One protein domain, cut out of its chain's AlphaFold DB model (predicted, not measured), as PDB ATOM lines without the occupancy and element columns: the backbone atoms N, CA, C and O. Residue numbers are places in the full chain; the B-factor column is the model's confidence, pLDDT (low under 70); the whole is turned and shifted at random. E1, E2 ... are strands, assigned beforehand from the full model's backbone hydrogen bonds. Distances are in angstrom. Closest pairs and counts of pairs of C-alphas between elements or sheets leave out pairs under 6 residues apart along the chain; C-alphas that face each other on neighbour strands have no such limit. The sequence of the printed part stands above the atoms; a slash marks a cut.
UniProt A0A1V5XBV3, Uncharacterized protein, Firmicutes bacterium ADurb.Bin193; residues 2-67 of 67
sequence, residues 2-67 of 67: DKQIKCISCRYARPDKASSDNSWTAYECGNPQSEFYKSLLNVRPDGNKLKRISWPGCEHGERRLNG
ATOM      1  N   ASP A   2     -10.956  47.095  14.883       54.81
ATOM      2  CA  ASP A   2     -10.262  45.920  14.379       54.81
ATOM      3  C   ASP A   2      -8.823  45.920  14.891       54.81
ATOM      4  O   ASP A   2      -8.031  46.831  14.644       54.81
ATOM      5  N   LYS A   3      -8.524  44.928  15.736       65.00
ATOM      6  CA  LYS A   3      -7.225  44.758  16.382       65.00
ATOM      7  C   LYS A   3      -6.222  44.335  15.313       65.00
ATOM      8  O   LYS A   3      -6.001  43.139  15.133       65.00
ATOM      9  N   GLN A   4      -5.607  45.304  14.635       86.75
ATOM     10  CA  GLN A   4      -4.470  45.043  13.754       86.75
ATOM     11  C   GLN A   4      -3.443  44.178  14.496       86.75
ATOM     12  O   GLN A   4      -2.994  44.502  15.605       86.75
ATOM     13  N   ILE A   5      -3.092  43.038  13.906       93.88
ATOM     14  CA  ILE A   5      -2.076  42.155  14.469       93.88
ATOM     15  C   ILE A   5      -0.713  42.767  14.181       93.88
ATOM     16  O   ILE A   5      -0.321  42.902  13.021       93.88
ATOM     17  N   LYS A   6       0.034  43.086  15.245       94.12
ATOM     18  CA  LYS A   6       1.415  43.565  15.124       94.12
ATOM     19  C   LYS A   6       2.217  42.630  14.233       94.12
ATOM     20  O   LYS A   6       2.201  41.418  14.456       94.12
ATOM     21  N   CYS A   7       2.977  43.186  13.291       95.94
ATOM     22  CA  CYS A   7       3.774  42.401  12.348       95.94
ATOM     23  C   CYS A   7       4.700  41.396  13.058       95.94
ATOM     24  O   CYS A   7       4.850  40.272  12.595       95.94
ATOM     25  N   ILE A   8       5.243  41.745  14.232       95.75
ATOM     26  CA  ILE A   8       6.077  40.837  15.040       95.75
ATOM     27  C   ILE A   8       5.340  39.566  15.505       95.75
ATOM     28  O   ILE A   8       5.960  38.530  15.725       95.75
ATOM     29  N   SER A   9       4.016  39.630  15.641       94.88
ATOM     30  CA  SER A   9       3.149  38.502  15.993       94.88
ATOM     31  C   SER A   9       2.448  37.895  14.778       94.88
ATOM     32  O   SER A   9       1.680  36.946  14.940       94.88
ATOM     33  N   CYS A  10       2.679  38.432  13.578       96.19
ATOM     34  CA  CYS A  10       2.007  37.993  12.368       96.19
ATOM     35  C   CYS A  10       2.690  36.753  11.771       96.19
ATOM     36  O   CYS A  10       3.922  36.672  11.716       96.19
ATOM     37  N   ARG A  11       1.903  35.777  11.303       96.19
ATOM     38  CA  ARG A  11       2.414  34.568  10.628       96.19
ATOM     39  C   ARG A  11       3.045  34.860   9.267       96.19
ATOM     40  O   ARG A  11       3.886  34.095   8.817       96.19
ATOM     41  N   TYR A  12       2.642  35.958   8.630       97.06
ATOM     42  CA  TYR A  12       3.139  36.353   7.315       97.06
ATOM     43  C   TYR A  12       4.460  37.121   7.378       97.06
ATOM     44  O   TYR A  12       5.132  37.249   6.359       97.06
ATOM     45  N   ALA A  13       4.852  37.620   8.555       97.56
ATOM     46  CA  ALA A  13       6.163  38.222   8.738       97.56
ATOM     47  C   ALA A  13       7.232  37.123   8.744       97.56
ATOM     48  O   ALA A  13       7.278  36.305   9.673       97.56
ATOM     49  N   ARG A  14       8.088  37.115   7.719       97.38
ATOM     50  CA  ARG A  14       9.093  36.070   7.478       97.38
ATOM     51  C   ARG A  14      10.474  36.672   7.197       97.38
ATOM     52  O   ARG A  14      10.538  37.813   6.751       97.38
ATOM     53  N   PRO A  15      11.573  35.945   7.467       97.56
ATOM     54  CA  PRO A  15      12.908  36.405   7.098       97.56
ATOM     55  C   PRO A  15      13.035  36.581   5.581       97.56
ATOM     56  O   PRO A  15      12.643  35.684   4.833       97.56
ATOM     57  N   ASP A  16      13.631  37.687   5.146       97.69
ATOM     58  CA  ASP A  16      14.053  37.898   3.763       97.69
ATOM     59  C   ASP A  16      15.568  37.696   3.664       97.69
ATOM     60  O   ASP A  16      16.361  38.550   4.062       97.69
ATOM     61  N   LYS A  17      15.982  36.540   3.136       95.75
ATOM     62  CA  LYS A  17      17.404  36.201   2.998       95.75
ATOM     63  C   LYS A  17      18.122  37.064   1.960       95.75
ATOM     64  O   LYS A  17      19.324  37.246   2.102       95.75
ATOM     65  N   ALA A  18      17.418  37.566   0.945       96.44
ATOM     66  CA  ALA A  18      18.031  38.356  -0.120       96.44
ATOM     67  C   ALA A  18      18.407  39.761   0.371       96.44
ATOM     68  O   ALA A  18      19.446  40.285  -0.016       96.44
ATOM     69  N   SER A  19      17.592  40.334   1.260       96.31
ATOM     70  CA  SER A  19      17.850  41.647   1.868       96.31
ATOM     71  C   SER A  19      18.642  41.584   3.182       96.31
ATOM     72  O   SER A  19      18.979  42.625   3.745       96.31
ATOM     73  N   SER A  20      18.907  40.386   3.710       97.19
ATOM     74  CA  SER A  20      19.689  40.197   4.939       97.19
ATOM     75  C   SER A  20      21.191  40.347   4.690       97.19
ATOM     76  O   SER A  20      21.677  40.136   3.582       97.19
ATOM     77  N   ASP A  21      21.940  40.652   5.750       95.75
ATOM     78  CA  ASP A  21      23.405  40.636   5.745       95.75
ATOM     79  C   ASP A  21      23.963  39.765   6.884       95.75
ATOM     80  O   ASP A  21      23.217  39.209   7.691       95.75
ATOM     81  N   ASN A  22      25.291  39.641   6.959       93.94
ATOM     82  CA  ASN A  22      25.974  38.781   7.934       93.94
ATOM     83  C   ASN A  22      25.674  39.129   9.405       93.94
ATOM     84  O   ASN A  22      25.866  38.292  10.284       93.94
ATOM     85  N   SER A  23      25.247  40.359   9.686       95.56
ATOM     86  CA  SER A  23      25.019  40.889  11.034       95.56
ATOM     87  C   SER A  23      23.547  41.172  11.344       95.56
ATOM     88  O   SER A  23      23.201  41.464  12.493       95.56
ATOM     89  N   TRP A  24      22.674  41.105  10.336       97.44
ATOM     90  CA  TRP A  24      21.299  41.571  10.435       97.44
ATOM     91  C   TRP A  24      20.339  40.769   9.552       97.44
ATOM     92  O   TRP A  24      20.496  40.682   8.334       97.44
ATOM     93  N   THR A  25      19.286  40.246  10.181       98.19
ATOM     94  CA  THR A  25      18.183  39.569   9.493       98.19
ATOM     95  C   THR A  25      17.105  40.574   9.109       98.19
ATOM     96  O   THR A  25      16.465  41.176   9.977       98.19
ATOM     97  N   ALA A  26      16.864  40.717   7.810       98.12
ATOM     98  CA  ALA A  26      15.718  41.438   7.279       98.12
ATOM     99  C   ALA A  26      14.438  40.610   7.466       98.12
ATOM    100  O   ALA A  26      14.449  39.387   7.309       98.12
ATOM    101  N   TYR A  27      13.321  41.267   7.772       98.31
ATOM    102  CA  TYR A  27      12.002  40.635   7.798       98.31
ATOM    103  C   TYR A  27      11.076  41.336   6.818       98.31
ATOM    104  O   TYR A  27      10.948  42.554   6.881       98.31
ATOM    105  N   GLU A  28      10.386  40.580   5.970       98.06
ATOM    106  CA  GLU A  28       9.413  41.111   5.015       98.06
ATOM    107  C   GLU A  28       7.971  40.707   5.357       98.06
ATOM    108  O   GLU A  28       7.728  39.712   6.055       98.06
ATOM    109  N   CYS A  29       7.000  41.459   4.831       97.88
ATOM    110  CA  CYS A  29       5.603  41.028   4.808       97.88
ATOM    111  C   CYS A  29       5.355  40.070   3.639       97.88
ATOM    112  O   CYS A  29       5.332  40.475   2.477       97.88
ATOM    113  N   GLY A  30       5.101  38.801   3.944       97.75
ATOM    114  CA  GLY A  30       4.779  37.786   2.944       97.75
ATOM    115  C   GLY A  30       3.299  37.688   2.559       97.75
ATOM    116  O   GLY A  30       2.971  36.763   1.824       97.75
ATOM    117  N   ASN A  31       2.408  38.559   3.058       97.44
ATOM    118  CA  ASN A  31       0.970  38.496   2.763       97.44
ATOM    119  C   ASN A  31       0.633  39.268   1.470       97.44
ATOM    120  O   ASN A  31       0.707  40.496   1.505       97.44
ATOM    121  N   PRO A  32       0.204  38.607   0.374       97.38
ATOM    122  CA  PRO A  32      -0.158  39.278  -0.879       97.38
ATOM    123  C   PRO A  32      -1.367  40.217  -0.778       97.38
ATOM    124  O   PRO A  32      -1.545  41.059  -1.649       97.38
ATOM    125  N   GLN A  33      -2.201  40.067   0.253       96.44
ATOM    126  CA  GLN A  33      -3.355  40.939   0.489       96.44
ATOM    127  C   GLN A  33      -2.986  42.189   1.294       96.44
ATOM    128  O   GLN A  33      -3.762  43.131   1.347       96.44
ATOM    129  N   SER A  34      -1.816  42.214   1.937       95.62
ATOM    130  CA  SER A  34      -1.372  43.376   2.701       95.62
ATOM    131  C   SER A  34      -0.900  44.490   1.770       95.62
ATOM    132  O   SER A  34      -0.090  44.247   0.878       95.62
ATOM    133  N   GLU A  35      -1.288  45.731   2.066       94.38
ATOM    134  CA  GLU A  35      -0.702  46.944   1.469       94.38
ATOM    135  C   GLU A  35       0.833  47.022   1.626       94.38
ATOM    136  O   GLU A  35       1.509  47.729   0.885       94.38
ATOM    137  N   PHE A  36       1.401  46.246   2.554       94.31
ATOM    138  CA  PHE A  36       2.834  46.171   2.824       94.31
ATOM    139  C   PHE A  36       3.516  44.958   2.183       94.31
ATOM    140  O   PHE A  36       4.639  44.632   2.571       94.31
ATOM    141  N   TYR A  37       2.870  44.249   1.253       97.25
ATOM    142  CA  TYR A  37       3.446  43.060   0.620       97.25
ATOM    143  C   TYR A  37       4.865  43.333   0.085       97.25
ATOM    144  O   TYR A  37       5.083  44.294  -0.651       97.25
ATOM    145  N   LYS A  38       5.837  42.497   0.485       96.38
ATOM    146  CA  LYS A  38       7.286  42.616   0.195       96.38
ATOM    147  C   LYS A  38       8.008  43.826   0.809       96.38
ATOM    148  O   LYS A  38       9.174  44.066   0.507       96.38
ATOM    149  N   SER A  39       7.363  44.582   1.696       96.25
ATOM    150  CA  SER A  39       8.025  45.659   2.447       96.25
ATOM    151  C   SER A  39       8.868  45.108   3.597       96.25
ATOM    152  O   SER A  39       8.460  44.152   4.264       96.25
ATOM    153  N   LEU A  40      10.009  45.751   3.876       97.44
ATOM    154  CA  LEU A  40      10.874  45.424   5.014       97.44
ATOM    155  C   LEU A  40      10.318  45.999   6.327       97.44
ATOM    156  O   LEU A  40      10.214  47.205   6.519       97.44
ATOM    157  N   LEU A  41      10.020  45.110   7.270       97.56
ATOM    158  CA  LEU A  41       9.285  45.371   8.512       97.56
ATOM    159  C   LEU A  41      10.169  45.814   9.689       97.56
ATOM    160  O   LEU A  41       9.683  46.140  10.781       97.56
ATOM    161  N   ASN A  42      11.486  45.770   9.506       97.81
ATOM    162  CA  ASN A  42      12.487  46.182  10.486       97.81
ATOM    163  C   ASN A  42      13.474  47.204   9.910       97.81
ATOM    164  O   ASN A  42      14.644  47.222  10.285       97.81
ATOM    165  N   VAL A  43      12.977  48.076   9.034       96.31
ATOM    166  CA  VAL A  43      13.686  49.249   8.512       96.31
ATOM    167  C   VAL A  43      12.839  50.495   8.789       96.31
ATOM    168  O   VAL A  43      11.606  50.441   8.762       96.31
ATOM    169  N   ARG A  44      13.495  51.602   9.142       92.62
ATOM    170  CA  ARG A  44      12.862  52.917   9.315       92.62
ATOM    171  C   ARG A  44      12.702  53.637   7.967       92.62
ATOM    172  O   ARG A  44      13.429  53.316   7.033       92.62
ATOM    173  N   PRO A  45      11.829  54.658   7.861       88.75
ATOM    174  CA  PRO A  45      11.702  55.456   6.635       88.75
ATOM    175  C   PRO A  45      13.008  56.123   6.167       88.75
ATOM    176  O   PRO A  45      13.168  56.387   4.984       88.75
ATOM    177  N   ASP A  46      13.945  56.367   7.086       92.75
ATOM    178  CA  ASP A  46      15.285  56.907   6.808       92.75
ATOM    179  C   ASP A  46      16.301  55.839   6.339       92.75
ATOM    180  O   ASP A  46      17.470  56.149   6.126       92.75
ATOM    181  N   GLY A  47      15.880  54.577   6.196       91.69
ATOM    182  CA  GLY A  47      16.727  53.451   5.795       91.69
ATOM    183  C   GLY A  47      17.468  52.760   6.945       91.69
ATOM    184  O   GLY A  47      18.145  51.755   6.718       91.69
ATOM    185  N   ASN A  48      17.330  53.228   8.192       95.81
ATOM    186  CA  ASN A  48      18.029  52.625   9.325       95.81
ATOM    187  C   ASN A  48      17.486  51.229   9.670       95.81
ATOM    188  O   ASN A  48      16.284  51.031   9.879       95.81
ATOM    189  N   LYS A  49      18.405  50.268   9.806       97.31
ATOM    190  CA  LYS A  49      18.128  48.872  10.173       97.31
ATOM    191  C   LYS A  49      17.794  48.745  11.659       97.31
ATOM    192  O   LYS A  49      18.512  49.243  12.525       97.31
ATOM    193  N   LEU A  50      16.728  48.013  11.971       97.31
ATOM    194  CA  LEU A  50      16.300  47.717  13.335       97.31
ATOM    195  C   LEU A  50      16.507  46.238  13.655       97.31
ATOM    196  O   LEU A  50      16.199  45.356  12.854       97.31
ATOM    197  N   LYS A  51      16.960  45.942  14.878       95.62
ATOM    198  CA  LYS A  51      17.170  44.557  15.343       95.62
ATOM    199  C   LYS A  51      15.881  43.727  15.405       95.62
ATOM    200  O   LYS A  51      15.949  42.505  15.459       95.62
ATOM    201  N   ARG A  52      14.712  44.370  15.468       96.06
ATOM    202  CA  ARG A  52      13.399  43.718  15.583       96.06
ATOM    203  C   ARG A  52      12.389  44.388  14.660       96.06
ATOM    204  O   ARG A  52      12.505  45.580  14.381       96.06
ATOM    205  N   ILE A  53      11.380  43.620  14.250       96.94
ATOM    206  CA  ILE A  53      10.191  44.138  13.567       96.94
ATOM    207  C   ILE A  53       9.543  45.211  14.444       96.94
ATOM    208  O   ILE A  53       9.258  44.961  15.617       96.94
ATOM    209  N   SER A  54       9.317  46.390  13.869       94.25
ATOM    210  CA  SER A  54       8.726  47.541  14.568       94.25
ATOM    211  C   SER A  54       7.377  47.970  13.997       94.25
ATOM    212  O   SER A  54       6.673  48.756  14.628       94.25
ATOM    213  N   TRP A  55       7.007  47.444  12.828       94.31
ATOM    214  CA  TRP A  55       5.812  47.872  12.115       94.31
ATOM    215  C   TRP A  55       4.524  47.512  12.874       94.31
ATOM    216  O   TRP A  55       4.438  46.428  13.475       94.31
ATOM    217  N   PRO A  56       3.522  48.412  12.859       92.62
ATOM    218  CA  PRO A  56       2.348  48.322  13.724       92.62
ATOM    219  C   PRO A  56       1.409  47.160  13.380       92.62
ATOM    220  O   PRO A  56       0.690  46.704  14.266       92.62
ATOM    221  N   GLY A  57       1.456  46.635  12.153       94.12
ATOM    222  CA  GLY A  57       0.509  45.637  11.650       94.12
ATOM    223  C   GLY A  57      -0.265  46.149  10.439       94.12
ATOM    224  O   GLY A  57      -0.043  47.265   9.989       94.12
ATOM    225  N   CYS A  58      -1.168  45.317   9.923       94.19
ATOM    226  CA  CYS A  58      -2.162  45.682   8.909       94.19
ATOM    227  C   CYS A  58      -3.497  44.996   9.234       94.19
ATOM    228  O   CYS A  58      -3.559  44.144  10.129       94.19
ATOM    229  N   GLU A  59      -4.554  45.345   8.502       95.12
ATOM    230  CA  GLU A  59      -5.883  44.736   8.659       95.12
ATOM    231  C   GLU A  59      -5.916  43.245   8.284       95.12
ATOM    232  O   GLU A  59      -6.650  42.468   8.886       95.12
ATOM    233  N   HIS A  60      -5.033  42.813   7.380       95.00
ATOM    234  CA  HIS A  60      -4.904  41.418   6.942       95.00
ATOM    235  C   HIS A  60      -3.924  40.596   7.801       95.00
ATOM    236  O   HIS A  60      -3.427  39.545   7.386       95.00
ATOM    237  N   GLY A  61      -3.553  41.096   8.981       94.31
ATOM    238  CA  GLY A  61      -2.609  40.422   9.863       94.31
ATOM    239  C   GLY A  61      -3.225  39.204  10.556       94.31
ATOM    240  O   GLY A  61      -4.186  39.332  11.302       94.31
ATOM    241  N   GLU A  62      -2.607  38.033  10.409       94.94
ATOM    242  CA  GLU A  62      -2.986  36.819  11.149       94.94
ATOM    243  C   GLU A  62      -1.968  36.494  12.242       94.94
ATOM    244  O   GLU A  62      -0.761  36.487  11.983       94.94
ATOM    245  N   ARG A  63      -2.429  36.195  13.461       93.69
ATOM    246  CA  ARG A  63      -1.546  35.819  14.577       93.69
ATOM    247  C   ARG A  63      -0.884  34.463  14.301       93.69
ATOM    248  O   ARG A  63      -1.521  33.543  13.800       93.69
ATOM    249  N   ARG A  64       0.399  34.331  14.653       91.44
ATOM    250  CA  ARG A  64       1.090  33.033  14.693       91.44
ATOM    251  C   ARG A  64       0.343  32.097  15.644       91.44
ATOM    252  O   ARG A  64       0.094  32.472  16.788       91.44
ATOM    253  N   LEU A  65      -0.009  30.904  15.182       83.44
ATOM    254  CA  LEU A  65      -0.457  29.848  16.083       83.44
ATOM    255  C   LEU A  65       0.768  29.417  16.893       83.44
ATOM    256  O   LEU A  65       1.788  29.048  16.309       83.44
ATOM    257  N   ASN A  66       0.698  29.536  18.216       58.91
ATOM    258  CA  ASN A  66       1.664  28.851  19.065       58.91
ATOM    259  C   ASN A  66       1.337  27.358  18.951       58.91
ATOM    260  O   ASN A  66       0.184  26.984  19.170       58.91
ATOM    261  N   GLY A  67       2.315  26.561  18.520       48.16
ATOM    262  CA  GLY A  67       2.257  25.107  18.669       48.16
ATOM    263  C   GLY A  67       2.381  24.711  20.130       48.16
ATOM    264  O   GLY A  67       3.023  25.484  20.882       48.16
TER     265      GLY A  67
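What this domain is: This is residues 2 to 67 of the 67 residues of an uncharacterized protein of Firmicutes bacterium ADurb.Bin193 (UniProt A0A1V5XBV3). This is a small domain with little regular structure: one two-stranded hairpin, E1 then E2, followed by a long looping stretch with no named element, residues 30 to 67, of which residues 41 to 55 loop back over one side of the hairpin. Residues 64 to 67 trail away from the rest. The printed part has 66 residues, of which 15 are in the two named strands, antiparallel and in the order E1 - E2; the class is all strand, with no named helix. It is compact, with a radius of gyration of the C-alphas of 11.5 A, and spans 34 by 29 by 19 A.

How they stand to each other: E1, residues 13 to 21, and E2, residues 24 to 29, form a hairpin through a tight link of 2 residues. Their directions differ by 137 degrees, and E1 bends by 82 degrees at residue 18. N 16 and O 26 are within hydrogen-bond range at 2.9 A, as are N 21 and O 24 at 3.0 A.

Where its parts are: E1 is 17.7 A long from C-alpha 13 at (6.163, 38.222, 8.738). E2 is 16.7 A long and ends at C-alpha 29, (5.603, 41.028, 4.808).

The domain as a whole: The C-alphas farthest apart, of Asp 2 and Asn 22, are 37.5 A apart. The printed part has no cut. In this predicted model pLDDT is under 70 at residues 2 to 3 and 66 to 67.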